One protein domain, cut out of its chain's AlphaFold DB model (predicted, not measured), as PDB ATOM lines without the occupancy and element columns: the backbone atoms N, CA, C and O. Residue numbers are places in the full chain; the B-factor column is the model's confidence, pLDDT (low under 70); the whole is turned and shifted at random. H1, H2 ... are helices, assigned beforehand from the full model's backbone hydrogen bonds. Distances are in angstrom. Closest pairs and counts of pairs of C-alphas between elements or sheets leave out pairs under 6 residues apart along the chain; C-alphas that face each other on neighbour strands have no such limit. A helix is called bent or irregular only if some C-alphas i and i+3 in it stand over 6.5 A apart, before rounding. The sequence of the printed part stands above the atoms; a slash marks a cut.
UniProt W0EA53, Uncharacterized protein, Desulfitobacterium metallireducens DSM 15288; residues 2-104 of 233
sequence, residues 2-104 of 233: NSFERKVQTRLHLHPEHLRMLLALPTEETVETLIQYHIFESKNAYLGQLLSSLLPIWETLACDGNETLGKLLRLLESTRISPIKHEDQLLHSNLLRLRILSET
ATOM      1  N   ASN A   2      97.453 166.745 121.622       77.81
ATOM      2  CA  ASN A   2      97.427 165.280 121.596       77.81
ATOM      3  C   ASN A   2      98.310 164.679 122.727       77.81
ATOM      4  O   ASN A   2      99.011 165.399 123.443       77.81
ATOM      5  N   SER A   3      98.261 163.356 122.946       73.69
ATOM      6  CA  SER A   3      99.004 162.722 124.057       73.69
ATOM      7  C   SER A   3     100.530 162.770 123.885       73.69
ATOM      8  O   SER A   3     101.259 162.738 124.877       73.69
ATOM      9  N   PHE A   4     101.014 162.877 122.646       72.12
ATOM     10  CA  PHE A   4     102.431 163.004 122.319       72.12
ATOM     11  C   PHE A   4     102.952 164.405 122.662       72.12
ATOM     12  O   PHE A   4     103.946 164.530 123.373       72.12
ATOM     13  N   GLU A   5     102.215 165.445 122.280       70.56
ATOM     14  CA  GLU A   5     102.486 166.849 122.597       70.56
ATOM     15  C   GLU A   5     102.536 167.088 124.111       70.56
ATOM     16  O   GLU A   5     103.442 167.752 124.610       70.56
ATOM     17  N   ARG A   6     101.628 166.459 124.873       72.38
ATOM     18  CA  ARG A   6     101.685 166.486 126.346       72.38
ATOM     19  C   ARG A   6     102.963 165.845 126.878       72.38
ATOM     20  O   ARG A   6     103.588 166.405 127.765       72.38
ATOM     21  N   LYS A   7     103.398 164.704 126.330       74.06
ATOM     22  CA  LYS A   7     104.647 164.043 126.758       74.06
ATOM     23  C   LYS A   7     105.896 164.868 126.443       74.06
ATOM     24  O   LYS A   7     106.867 164.772 127.192       74.06
ATOM     25  N   VAL A   8     105.906 165.616 125.339       72.56
ATOM     26  CA  VAL A   8     107.014 166.515 124.977       72.56
ATOM     27  C   VAL A   8     107.046 167.713 125.924       72.56
ATOM     28  O   VAL A   8     108.070 167.938 126.565       72.56
ATOM     29  N   GLN A   9     105.911 168.391 126.114       75.31
ATOM     30  CA  GLN A   9     105.798 169.502 127.060       75.31
ATOM     31  C   GLN A   9     106.212 169.077 128.477       75.31
ATOM     32  O   GLN A   9     107.038 169.744 129.099       75.31
ATOM     33  N   THR A  10     105.714 167.938 128.966       73.19
ATOM     34  CA  THR A  10     106.081 167.400 130.282       73.19
ATOM     35  C   THR A  10     107.575 167.090 130.375       73.19
ATOM     36  O   THR A  10     108.187 167.414 131.384       73.19
ATOM     37  N   ARG A  11     108.203 166.517 129.338       75.38
ATOM     38  CA  ARG A  11     109.657 166.274 129.344       75.38
ATOM     39  C   ARG A  11     110.462 167.568 129.425       75.38
ATOM     40  O   ARG A  11     111.404 167.629 130.206       75.38
ATOM     41  N   LEU A  12     110.075 168.593 128.668       72.56
ATOM     42  CA  LEU A  12     110.754 169.891 128.673       72.56
ATOM     43  C   LEU A  12     110.606 170.629 130.012       72.56
ATOM     44  O   LEU A  12     111.546 171.280 130.451       72.56
ATOM     45  N   HIS A  13     109.469 170.469 130.696       72.00
ATOM     46  CA  HIS A  13     109.259 171.033 132.034       72.00
ATOM     47  C   HIS A  13     109.951 170.229 133.148       72.00
ATOM     48  O   HIS A  13     110.387 170.809 134.137       72.00
ATOM     49  N   LEU A  14     110.044 168.900 133.016       68.81
ATOM     50  CA  LEU A  14     110.605 168.019 134.050       68.81
ATOM     51  C   LEU A  14     112.121 167.799 133.937       68.81
ATOM     52  O   LEU A  14     112.724 167.311 134.893       68.81
ATOM     53  N   HIS A  15     112.749 168.140 132.806       78.81
ATOM     54  CA  HIS A  15     114.185 167.937 132.577       78.81
ATOM     55  C   HIS A  15     114.901 169.253 132.227       78.81
ATOM     56  O   HIS A  15     115.133 169.532 131.046       78.81
ATOM     57  N   PRO A  16     115.316 170.038 133.242       77.00
ATOM     58  CA  PRO A  16     115.972 171.333 133.052       77.00
ATOM     59  C   PRO A  16     117.225 171.276 132.175       77.00
ATOM     60  O   PRO A  16     117.444 172.173 131.372       77.00
ATOM     61  N   GLU A  17     118.010 170.199 132.262       82.25
ATOM     62  CA  GLU A  17     119.212 170.017 131.433       82.25
ATOM     63  C   GLU A  17     118.887 169.807 129.949       82.25
ATOM     64  O   GLU A  17     119.624 170.262 129.079       82.25
ATOM     65  N   HIS A  18     117.755 169.171 129.635       82.38
ATOM     66  CA  HIS A  18     117.334 169.006 128.245       82.38
ATOM     67  C   HIS A  18     116.916 170.351 127.646       82.38
ATOM     68  O   HIS A  18     117.307 170.687 126.530       82.38
ATOM     69  N   LEU A  19     116.177 171.151 128.421       84.88
ATOM     70  CA  LEU A  19     115.843 172.518 128.035       84.88
ATOM     71  C   LEU A  19     117.109 173.378 127.907       84.88
ATOM     72  O   LEU A  19     117.253 174.101 126.928       84.88
ATOM     73  N   ARG A  20     118.070 173.244 128.828       87.38
ATOM     74  CA  ARG A  20     119.366 173.928 128.754       87.38
ATOM     75  C   ARG A  20     120.112 173.616 127.464       87.38
ATOM     76  O   ARG A  20     120.594 174.538 126.817       87.38
ATOM     77  N   MET A  21     120.201 172.343 127.085       86.56
ATOM     78  CA  MET A  21     120.868 171.930 125.846       86.56
ATOM     79  C   MET A  21     120.209 172.535 124.606       86.56
ATOM     80  O   MET A  21     120.916 173.019 123.727       86.56
ATOM     81  N   LEU A  22     118.874 172.541 124.555       85.56
ATOM     82  CA  LEU A  22     118.122 173.159 123.461       85.56
ATOM     83  C   LEU A  22     118.380 174.667 123.381       85.56
ATOM     84  O   LEU A  22     118.582 175.212 122.301       85.56
ATOM     85  N   LEU A  23     118.404 175.340 124.530       90.19
ATOM     86  CA  LEU A  23     118.603 176.783 124.597       90.19
ATOM     87  C   LEU A  23     120.057 177.212 124.369       90.19
ATOM     88  O   LEU A  23     120.283 178.345 123.956       90.19
ATOM     89  N   ALA A  24     121.044 176.352 124.629       91.44
ATOM     90  CA  ALA A  24     122.461 176.694 124.484       91.44
ATOM     91  C   ALA A  24     122.861 176.989 123.031       91.44
ATOM     92  O   ALA A  24     123.693 177.862 122.799       91.44
ATOM     93  N   LEU A  25     122.270 176.281 122.066       90.06
ATOM     94  CA  LEU A  25     122.502 176.462 120.631       90.06
ATOM     95  C   LEU A  25     121.149 176.478 119.909       90.06
ATOM     96  O   LEU A  25     120.743 175.460 119.344       90.06
ATOM     97  N   PRO A  26     120.416 177.602 119.970       90.88
ATOM     98  CA  PRO A  26     119.066 177.654 119.440       90.88
ATOM     99  C   PRO A  26     119.078 177.522 117.914       90.88
ATOM    100  O   PRO A  26     119.868 178.160 117.220       90.88
ATOM    101  N   THR A  27     118.165 176.700 117.403       91.56
ATOM    102  CA  THR A  27     117.848 176.575 115.971       91.56
ATOM    103  C   THR A  27     116.421 177.060 115.713       91.56
ATOM    104  O   THR A  27     115.643 177.210 116.656       91.56
ATOM    105  N   GLU A  28     116.045 177.286 114.454       91.06
ATOM    106  CA  GLU A  28     114.663 177.667 114.111       91.06
ATOM    107  C   GLU A  28     113.648 176.625 114.618       91.06
ATOM    108  O   GLU A  28     112.662 176.989 115.252       91.06
ATOM    109  N   GLU A  29     113.951 175.327 114.478       88.88
ATOM    110  CA  GLU A  29     113.122 174.236 115.017       88.88
ATOM    111  C   GLU A  29     112.989 174.321 116.546       88.88
ATOM    112  O   GLU A  29     111.925 174.061 117.116       88.88
ATOM    113  N   THR A  30     114.061 174.730 117.236       85.31
ATOM    114  CA  THR A  30     114.024 174.964 118.683       85.31
ATOM    115  C   THR A  30     113.059 176.091 119.034       85.31
ATOM    116  O   THR A  30     112.243 175.926 119.940       85.31
ATOM    117  N   VAL A  31     113.121 177.218 118.323       86.94
ATOM    118  CA  VAL A  31     112.240 178.369 118.561       86.94
ATOM    119  C   VAL A  31     110.778 177.988 118.307       86.94
ATOM    120  O   VAL A  31     109.930 178.226 119.169       86.94
ATOM    121  N   GLU A  32     110.489 177.317 117.190       87.81
ATOM    122  CA  GLU A  32     109.147 176.817 116.861       87.81
ATOM    123  C   GLU A  32     108.605 175.873 117.940       87.81
ATOM    124  O   GLU A  32     107.473 176.032 118.400       87.81
ATOM    125  N   THR A  33     109.440 174.940 118.409       85.38
ATOM    126  CA  THR A  33     109.096 174.003 119.486       85.38
ATOM    127  C   THR A  33     108.736 174.751 120.773       85.38
ATOM    128  O   THR A  33     107.717 174.462 121.404       85.38
ATOM    129  N   LEU A  34     109.544 175.734 121.180       85.06
ATOM    130  CA  LEU A  34     109.313 176.492 122.414       85.06
ATOM    131  C   LEU A  34     108.002 177.291 122.365       85.06
ATOM    132  O   LEU A  34     107.270 177.297 123.362       85.06
ATOM    133  N   ILE A  35     107.689 177.896 121.211       84.81
ATOM    134  CA  ILE A  35     106.424 178.605 120.961       84.81
ATOM    135  C   ILE A  35     105.253 177.620 121.003       84.81
ATOM    136  O   ILE A  35     104.309 177.814 121.765       84.81
ATOM    137  N   GLN A  36     105.326 176.529 120.233       84.62
ATOM    138  CA  GLN A  36     104.247 175.544 120.130       84.62
ATOM    139  C   GLN A  36     103.849 174.990 121.505       84.62
ATOM    140  O   GLN A  36     102.661 174.836 121.803       84.62
ATOM    141  N   TYR A  37     104.831 174.717 122.368       80.56
ATOM    142  CA  TYR A  37     104.600 174.122 123.686       80.56
ATOM    143  C   TYR A  37     104.484 175.131 124.836       80.56
ATOM    144  O   TYR A  37     104.331 174.695 125.982       80.56
ATOM    145  N   HIS A  38     104.515 176.439 124.547       78.12
ATOM    146  CA  HIS A  38     104.338 177.525 125.520       78.12
ATOM    147  C   HIS A  38     105.252 177.346 126.754       78.12
ATOM    148  O   HIS A  38     104.831 177.492 127.902       78.12
ATOM    149  N   ILE A  39     106.516 176.957 126.523       79.44
ATOM    150  CA  ILE A  39     107.440 176.493 127.581       79.44
ATOM    151  C   ILE A  39     107.714 177.566 128.645       79.44
ATOM    152  O   ILE A  39     107.917 177.237 129.814       79.44
ATOM    153  N   PHE A  40     107.690 178.839 128.255       75.50
ATOM    154  CA  PHE A  40     108.007 179.966 129.132       75.50
ATOM    155  C   PHE A  40     106.793 180.579 129.843       75.50
ATOM    156  O   PHE A  40     106.963 181.401 130.736       75.50
ATOM    157  N   GLU A  41     105.569 180.161 129.512       67.50
ATOM    158  CA  GLU A  41     104.352 180.701 130.139       67.50
ATOM    159  C   GLU A  41     104.053 180.077 131.509       67.50
ATOM    160  O   GLU A  41     103.261 180.603 132.300       67.50
ATOM    161  N   SER A  42     104.692 178.951 131.829       59.66
ATOM    162  CA  SER A  42     104.587 178.334 133.145       59.66
ATOM    163  C   SER A  42     105.459 179.085 134.158       59.66
ATOM    164  O   SER A  42     106.587 179.481 133.872       59.66
ATOM    165  N   LYS A  43     104.938 179.297 135.377       57.62
ATOM    166  CA  LYS A  43     105.653 179.948 136.494       57.62
ATOM    167  C   LYS A  43     106.802 179.061 136.989       57.62
ATOM    168  O   LYS A  43     106.716 178.458 138.059       57.62
ATOM    169  N   ASN A  44     107.865 178.956 136.205       61.03
ATOM    170  CA  ASN A  44     109.011 178.122 136.515       61.03
ATOM    171  C   ASN A  44     109.965 178.880 137.432       61.03
ATOM    172  O   ASN A  44     110.723 179.738 136.994       61.03
ATOM    173  N   ALA A  45     109.982 178.495 138.710       62.09
ATOM    174  CA  ALA A  45     110.924 179.015 139.702       62.09
ATOM    175  C   ALA A  45     112.408 178.805 139.321       62.09
ATOM    176  O   ALA A  45     113.280 179.407 139.936       62.09
ATOM    177  N   TYR A  46     112.694 177.969 138.315       78.31
ATOM    178  CA  TYR A  46     114.042 177.649 137.839       78.31
ATOM    179  C   TYR A  46     114.481 178.452 136.598       78.31
ATOM    180  O   TYR A  46     115.648 178.384 136.216       78.31
ATOM    181  N   LEU A  47     113.581 179.209 135.951       84.00
ATOM    182  CA  LEU A  47     113.896 179.882 134.685       84.00
ATOM    183  C   LEU A  47     115.057 180.878 134.845       84.00
ATOM    184  O   LEU A  47     116.002 180.820 134.066       84.00
ATOM    185  N   GLY A  48     115.059 181.702 135.896       86.94
ATOM    186  CA  GLY A  48     116.165 182.625 136.181       86.94
ATOM    187  C   GLY A  48     117.532 181.942 136.305       86.94
ATOM    188  O   GLY A  48     118.493 182.369 135.662       86.94
ATOM    189  N   GLN A  49     117.618 180.827 137.040       87.56
ATOM    190  CA  GLN A  49     118.866 180.067 137.190       87.56
ATOM    191  C   GLN A  49     119.321 179.449 135.861       87.56
ATOM    192  O   GLN A  49     120.506 179.500 135.521       87.56
ATOM    193  N   LEU A  50     118.379 178.887 135.101       89.50
ATOM    194  CA  LEU A  50     118.643 178.325 133.783       89.50
ATOM    195  C   LEU A  50     119.209 179.386 132.833       89.50
ATOM    196  O   LEU A  50     120.281 179.176 132.266       89.50
ATOM    197  N   LEU A  51     118.527 180.528 132.700       91.12
ATOM    198  CA  LEU A  51     118.945 181.617 131.817       91.12
ATOM    199  C   LEU A  51     120.290 182.207 132.248       91.12
ATOM    200  O   LEU A  51     121.170 182.384 131.409       91.12
ATOM    201  N   SER A  52     120.504 182.399 133.553       91.38
ATOM    202  CA  SER A  52     121.793 182.854 134.098       91.38
ATOM    203  C   SER A  52     122.949 181.944 133.678       91.38
ATOM    204  O   SER A  52     124.027 182.421 133.330       91.38
ATOM    205  N   SER A  53     122.724 180.625 133.657       92.19
ATOM    206  CA  SER A  53     123.738 179.646 133.243       92.19
ATOM    207  C   SER A  53     124.042 179.652 131.738       92.19
ATOM    208  O   SER A  53     125.061 179.095 131.322       92.19
ATOM    209  N   LEU A  54     123.157 180.246 130.930       94.62
ATOM    210  CA  LEU A  54     123.260 180.334 129.474       94.62
ATOM    211  C   LEU A  54     123.878 181.655 129.004       94.62
ATOM    212  O   LEU A  54     124.428 181.682 127.904       94.62
ATOM    213  N   LEU A  55     123.858 182.707 129.837       94.25
ATOM    214  CA  LEU A  55     124.382 184.036 129.491       94.25
ATOM    215  C   LEU A  55     125.778 184.005 128.840       94.25
ATOM    216  O   LEU A  55     125.926 184.648 127.806       94.25
ATOM    217  N   PRO A  56     126.785 183.245 129.327       93.06
ATOM    218  CA  PRO A  56     128.111 183.251 128.697       93.06
ATOM    219  C   PRO A  56     128.118 182.719 127.255       93.06
ATOM    220  O   PRO A  56     128.831 183.231 126.391       93.06
ATOM    221  N   ILE A  57     127.318 181.684 126.983       94.75
ATOM    222  CA  ILE A  57     127.214 181.089 125.644       94.75
ATOM    223  C   ILE A  57     126.420 182.029 124.734       94.75
ATOM    224  O   ILE A  57     126.842 182.306 123.613       94.75
ATOM    225  N   TRP A  58     125.308 182.567 125.235       96.44
ATOM    226  CA  TRP A  58     124.485 183.525 124.503       96.44
ATOM    227  C   TRP A  58     125.223 184.816 124.177       96.44
ATOM    228  O   TRP A  58     125.035 185.342 123.089       96.44
ATOM    229  N   GLU A  59     126.108 185.286 125.054       95.56
ATOM    230  CA  GLU A  59     126.992 186.418 124.774       95.56
ATOM    231  C   GLU A  59     127.827 186.176 123.523       95.56
ATOM    232  O   GLU A  59     127.854 187.011 122.623       95.56
ATOM    233  N   THR A  60     128.454 185.003 123.435       93.62
ATOM    234  CA  THR A  60     129.290 184.640 122.288       93.62
ATOM    235  C   THR A  60     128.458 184.619 121.002       93.62
ATOM    236  O   THR A  60     128.806 185.286 120.031       93.62
ATOM    237  N   LEU A  61     127.302 183.948 121.026       95.19
ATOM    238  CA  LEU A  61     126.389 183.877 119.881       95.19
ATOM    239  C   LEU A  61     125.847 185.255 119.463       95.19
ATOM    240  O   LEU A  61     125.715 185.544 118.274       95.19
ATOM    241  N   ALA A  62     125.518 186.114 120.426       97.00
ATOM    242  CA  ALA A  62     125.004 187.452 120.161       97.00
ATOM    243  C   ALA A  62     126.077 188.355 119.534       97.00
ATOM    244  O   ALA A  62     125.808 189.070 118.563       97.00
ATOM    245  N   CYS A  63     127.313 188.278 120.034       95.69
ATOM    246  CA  CYS A  63     128.455 188.994 119.468       95.69
ATOM    247  C   CYS A  63     128.720 188.598 118.005       95.69
ATOM    248  O   CYS A  63     129.096 189.460 117.211       95.69
ATOM    249  N   ASP A  64     128.434 187.348 117.633       92.94
ATOM    250  CA  ASP A  64     128.545 186.842 116.257       92.94
ATOM    251  C   ASP A  64     127.346 187.206 115.355       92.94
ATOM    252  O   ASP A  64     127.419 187.030 114.140       92.94
ATOM    253  N   GLY A  65     126.259 187.758 115.913       91.19
ATOM    254  CA  GLY A  65     125.060 188.148 115.153       91.19
ATOM    255  C   GLY A  65     124.095 186.991 114.879       91.19
ATOM    256  O   GLY A  65     123.606 186.831 113.764       91.19
ATOM    257  N   ASN A  66     123.848 186.140 115.878       94.00
ATOM    258  CA  ASN A  66     122.937 185.003 115.750       94.00
ATOM    259  C   ASN A  66     121.451 185.431 115.787       94.00
ATOM    260  O   ASN A  66     120.855 185.551 116.856       94.00
ATOM    261  N   GLU A  67     120.826 185.599 114.620       93.12
ATOM    262  CA  GLU A  67     119.415 186.018 114.507       93.12
ATOM    263  C   GLU A  67     118.425 185.078 115.218       93.12
ATOM    264  O   GLU A  67     117.419 185.529 115.771       93.12
ATOM    265  N   THR A  68     118.699 183.770 115.240       94.62
ATOM    266  CA  THR A  68     117.839 182.785 115.912       94.62
ATOM    267  C   THR A  68     117.835 182.992 117.427       94.62
ATOM    268  O   THR A  68     116.779 182.897 118.060       94.62
ATOM    269  N   LEU A  69     118.981 183.345 118.019       95.81
ATOM    270  CA  LEU A  69     119.045 183.786 119.410       95.81
ATOM    271  C   LEU A  69     118.217 185.063 119.611       95.81
ATOM    272  O   LEU A  69     117.452 185.123 120.568       95.81
ATOM    273  N   GLY A  70     118.281 186.034 118.697       95.06
ATOM    274  CA  GLY A  70     117.447 187.244 118.761       95.06
ATOM    275  C   GLY A  70     115.951 186.932 118.821       95.06
ATOM    276  O   GLY A  70     115.251 187.387 119.730       95.06
ATOM    277  N   LYS A  71     115.469 186.049 117.936       93.94
ATOM    278  CA  LYS A  71     114.079 185.555 117.953       93.94
ATOM    279  C   LYS A  71     113.716 184.890 119.280       93.94
ATOM    280  O   LYS A  71     112.649 185.165 119.822       93.94
ATOM    281  N   LEU A  72     114.594 184.037 119.809       93.94
ATOM    282  CA  LEU A  72     114.390 183.388 121.105       93.94
ATOM    283  C   LEU A  72     114.280 184.417 122.239       93.94
ATOM    284  O   LEU A  72     113.395 184.307 123.086       93.94
ATOM    285  N   LEU A  73     115.160 185.417 122.254       94.69
ATOM    286  CA  LEU A  73     115.191 186.448 123.288       94.69
ATOM    287  C   LEU A  73     113.945 187.341 123.258       94.69
ATOM    288  O   LEU A  73     113.438 187.682 124.325       94.69
ATOM    289  N   ARG A  74     113.380 187.623 122.076       92.62
ATOM    290  CA  ARG A  74     112.083 188.315 121.949       92.62
ATOM    291  C   ARG A  74     110.943 187.579 122.654       92.62
ATOM    292  O   ARG A  74     110.089 188.219 123.258       92.62
ATOM    293  N   LEU A  75     110.939 186.243 122.638       89.00
ATOM    294  CA  LEU A  75     109.924 185.450 123.354       89.00
ATOM    295  C   LEU A  75     110.014 185.619 124.880       89.00
ATOM    296  O   LEU A  75     109.032 185.416 125.596       89.00
ATOM    297  N   LEU A  76     111.192 185.978 125.389       90.06
ATOM    298  CA  LEU A  76     111.443 186.143 126.817       90.06
ATOM    299  C   LEU A  76     111.167 187.569 127.315       90.06
ATOM    300  O   LEU A  76     111.076 187.756 128.524       90.06
ATOM    301  N   GLU A  77     110.977 188.558 126.434       88.06
ATOM    302  CA  GLU A  77     110.814 189.975 126.812       88.06
ATOM    303  C   GLU A  77     109.656 190.225 127.781       88.06
ATOM    304  O   GLU A  77     109.815 190.939 128.767       88.06
ATOM    305  N   SER A  78     108.495 189.622 127.519       84.19
ATOM    306  CA  SER A  78     107.300 189.766 128.361       84.19
ATOM    307  C   SER A  78     107.174 188.676 129.427       84.19
ATOM    308  O   SER A  78     106.204 188.661 130.188       84.19
ATOM    309  N   THR A  79     108.109 187.727 129.457       87.00
ATOM    310  CA  THR A  79     108.067 186.586 130.369       87.00
ATOM    311  C   THR A  79     108.662 186.989 131.707       87.00
ATOM    312  O   THR A  79     109.780 187.480 131.757       87.00
ATOM    313  N   ARG A  80     107.967 186.712 132.815       86.12
ATOM    314  CA  ARG A  80     108.571 186.854 134.147       86.12
ATOM    315  C   ARG A  80     109.618 185.761 134.359       86.12
ATOM    316  O   ARG A  80     109.268 184.581 134.408       86.12
ATOM    317  N   ILE A  81     110.872 186.153 134.550       88.06
ATOM    318  CA  ILE A  81     112.023 185.247 134.616       88.06
ATOM    319  C   ILE A  81     112.307 184.803 136.052       88.06
ATOM    320  O   ILE A  81     112.594 183.627 136.293       88.06
ATOM    321  N   SER A  82     112.215 185.729 137.011       87.50
ATOM    322  CA  SER A  82     112.469 185.453 138.426       87.50
ATOM    323  C   SER A  82     111.329 185.941 139.332       87.50
ATOM    324  O   SER A  82     110.674 186.965 139.085       87.50
ATOM    325  N   PRO A  83     111.042 185.226 140.437       84.50
ATOM    326  CA  PRO A  83     110.197 185.770 141.488       84.50
ATOM    327  C   PRO A  83     110.836 186.990 142.179       84.50
ATOM    328  O   PRO A  83     110.093 187.841 142.678       84.50
ATOM    329  N   ILE A  84     112.170 187.093 142.187       88.62
ATOM    330  CA  ILE A  84     112.937 188.168 142.824       88.62
ATOM    331  C   ILE A  84     113.063 189.340 141.849       88.62
ATOM    332  O   ILE A  84     113.757 189.254 140.844       88.62
ATOM    333  N   LYS A  85     112.435 190.475 142.181       88.25
ATOM    334  CA  LYS A  85     112.356 191.652 141.298       88.25
ATOM    335  C   LYS A  85     113.718 192.143 140.790       88.25
ATOM    336  O   LYS A  85     113.829 192.510 139.633       88.25
ATOM    337  N   HIS A  86     114.732 192.182 141.652       88.25
ATOM    338  CA  HIS A  86     116.054 192.678 141.266       88.25
ATOM    339  C   HIS A  86     116.762 191.740 140.275       88.25
ATOM    340  O   HIS A  86     117.325 192.205 139.291       88.25
ATOM    341  N   GLU A  87     116.692 190.429 140.509       88.88
ATOM    342  CA  GLU A  87     117.244 189.417 139.602       88.88
ATOM    343  C   GLU A  87     116.514 189.431 138.254       88.88
ATOM    344  O   GLU A  87     117.150 189.406 137.207       88.88
ATOM    345  N   ASP A  88     115.185 189.538 138.287       90.19
ATOM    346  CA  ASP A  88     114.333 189.652 137.102       90.19
ATOM    347  C   ASP A  88     114.735 190.863 136.242       90.19
ATOM    348  O   ASP A  88     114.988 190.727 135.048       90.19
ATOM    349  N   GLN A  89     114.910 192.033 136.868       90.88
ATOM    350  CA  GLN A  89     115.369 193.252 136.193       90.88
ATOM    351  C   GLN A  89     116.776 193.111 135.602       90.88
ATOM    352  O   GLN A  89     117.003 193.526 134.465       90.88
ATOM    353  N   LEU A  90     117.713 192.526 136.355       91.19
ATOM    354  CA  LEU A  90     119.081 192.305 135.890       91.19
ATOM    355  C   LEU A  90     119.102 191.370 134.674       91.19
ATOM    356  O   LEU A  90     119.776 191.657 133.684       91.19
ATOM    357  N   LEU A  91     118.345 190.272 134.729       92.81
ATOM    358  CA  LEU A  91     118.247 189.324 133.625       92.81
ATOM    359  C   LEU A  91     117.620 189.981 132.401       92.81
ATOM    360  O   LEU A  91     118.228 189.926 131.338       92.81
ATOM    361  N   HIS A  92     116.493 190.679 132.540       93.44
ATOM    362  CA  HIS A  92     115.893 191.399 131.414       93.44
ATOM    363  C   HIS A  92     116.849 192.410 130.772       93.44
ATOM    364  O   HIS A  92     116.894 192.491 129.547       93.44
ATOM    365  N   SER A  93     117.655 193.128 131.561       93.56
ATOM    366  CA  SER A  93     118.656 194.044 131.002       93.56
ATOM    367  C   SER A  93     119.721 193.310 130.180       93.56
ATOM    368  O   SER A  93     120.016 193.714 129.056       93.56
ATOM    369  N   ASN A  94     120.234 192.185 130.690       95.06
ATOM    370  CA  ASN A  94     121.188 191.353 129.953       95.06
ATOM    371  C   ASN A  94     120.564 190.791 128.667       95.06
ATOM    372  O   ASN A  94     121.177 190.849 127.604       95.06
ATOM    373  N   LEU A  95     119.334 190.271 128.737       95.69
ATOM    374  CA  LEU A  95     118.638 189.724 127.571       95.69
ATOM    375  C   LEU A  95     118.359 190.800 126.518       95.69
ATOM    376  O   LEU A  95     118.502 190.519 125.331       95.69
ATOM    377  N   LEU A  96     118.026 192.028 126.927       95.88
ATOM    378  CA  LEU A  96     117.870 193.159 126.013       95.88
ATOM    379  C   LEU A  96     119.177 193.441 125.261       95.88
ATOM    380  O   LEU A  96     119.170 193.518 124.032       95.88
ATOM    381  N   ARG A  97     120.301 193.541 125.984       96.56
ATOM    382  CA  ARG A  97     121.632 193.745 125.393       96.56
ATOM    383  C   ARG A  97     121.989 192.625 124.416       96.56
ATOM    384  O   ARG A  97     122.387 192.907 123.287       96.56
ATOM    385  N   LEU A  98     121.801 191.369 124.824       97.56
ATOM    386  CA  LEU A  98     122.061 190.192 123.991       97.56
ATOM    387  C   LEU A  98     121.175 190.157 122.744       97.56
ATOM    388  O   LEU A  98     121.676 189.882 121.658       97.56
ATOM    389  N   ARG A  99     119.886 190.488 122.870       97.56
ATOM    390  CA  ARG A  99     118.956 190.559 121.736       97.56
ATOM    391  C   ARG A  99     119.434 191.593 120.728       97.56
ATOM    392  O   ARG A  99     119.614 191.261 119.561       97.56
ATOM    393  N   ILE A 100     119.728 192.808 121.190       97.62
ATOM    394  CA  ILE A 100     120.225 193.890 120.333       97.62
ATOM    395  C   ILE A 100     121.514 193.466 119.622       97.62
ATOM    396  O   ILE A 100     121.632 193.642 118.412       97.62
ATOM    397  N   LEU A 101     122.469 192.866 120.340       97.56
ATOM    398  CA  LEU A 101     123.705 192.361 119.738       97.56
ATOM    399  C   LEU A 101     123.422 191.287 118.685       97.56
ATOM    400  O   LEU A 101     123.951 191.374 117.581       97.56
ATOM    401  N   SER A 102     122.567 190.319 119.001       97.00
ATOM    402  CA  SER A 102     122.240 189.204 118.113       97.00
ATOM    403  C   SER A 102     121.547 189.641 116.819       97.00
ATOM    404  O   SER A 102     121.813 189.072 115.767       97.00
ATOM    405  N   GLU A 103     120.720 190.688 116.881       95.75
ATOM    406  CA  GLU A 103     119.990 191.245 115.736       95.75
ATOM    407  C   GLU A 103     120.804 192.291 114.963       95.75
ATOM    408  O   GLU A 103     120.496 192.609 113.815       95.75
ATOM    409  N   THR A 104     121.859 192.832 115.574       96.25
ATOM    410  CA  THR A 104     122.766 193.748 114.885       96.25
ATOM    411  C   THR A 104     123.687 192.953 113.970       96.25
ATOM    412  O   THR A 104     124.438 192.085 114.423       96.25
TER     413      THR A 104
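What this domain is: This is residues 2 to 104 of the 233 residues of an uncharacterized protein of Desulfitobacterium metallireducens DSM 15288 (UniProt W0EA53). Three helices, H4, H5 and H6, form an up-and-down bundle, and two shorter helices extend it sideways, H2 packing beside H4 and H3 beside H5. H1 lies beyond them at one end of the longest axis, turned across H2 and near H3. The printed part has 103 residues with six named helices, H1 to H6 in chain order, and no named strand; the class is all helix. It is compact, with a radius of gyration of the C-alphas of 13.2 A and spans of 40 by 30 by 21 A.

How they stand to each other: H1, residues 3 to 14, and H2, residues 16 to 24, only just touch, with 3 pairs of C-alphas within 8 A, and only at the corner by their tight link; H1 does so with residues 12 to 13 alone. Their closest C-alphas, of Leu 12 and Leu 19, are 5.8 A apart, and their lines are about perpendicular at 89 degrees. H3, residues 28 to 36, is close to H2 but not clearly touching; the closest C-alphas, of Leu 22 and Thr 30, are 6.5 A apart. H1 and H3 are near each other. H4, residues 47 to 63, touches H2 at a shallow tilt of 18 degrees, the same way, closest at the C-alphas of Ala 24 and Leu 54, 6.2 A. H5, residues 67 to 76, touches H3 at a shallow tilt of 16 degrees, the same way, closest at the C-alphas of Val 31 and Leu 72, 6.0 A. H4, with residues 58 to 62 alone, touches H5 in a hairpin, opposite ways at 26 degrees; the closest C-alphas, of Ala 62 and Leu 69, are 7.0 A apart. H6, residues 85 to 103, touches H5 with its residues 95 to 103 alone, in a second hairpin, closest at the C-alphas of Gly 70 and Arg 99, 4.7 A. H6 also touches H4, closest at the C-alphas of Ala 62 and Ser 102, 3.9 A. Every O i to N i+4 pair is within hydrogen-bond range in H1, H2, H3 and H6, against 11 of 13 in H4 and 5 of 6 in H5.

Where its parts are: H1 begins at C-alpha 3, (99.004, 162.722, 124.057), and is 16.2 A long. H2 is 12.0 A, H3 12.2 A and H5 14.7 A. H4, 22.9 A, is irregular: C-alphas 53 and 56 are 7.3 A apart, and it has a kink of 53 degrees near residue 54. H6, 26.7 A, ends at C-alpha 103, (119.990, 191.245, 115.736).

The domain as a whole: The two C-alphas farthest apart, of Ser 3 and Thr 104, are 40.1 A apart. The printed part has no cut, and none of its links is long. The mean pLDDT of the printed part is 86.5; residue 14 and residues 41 to 45 are under 70.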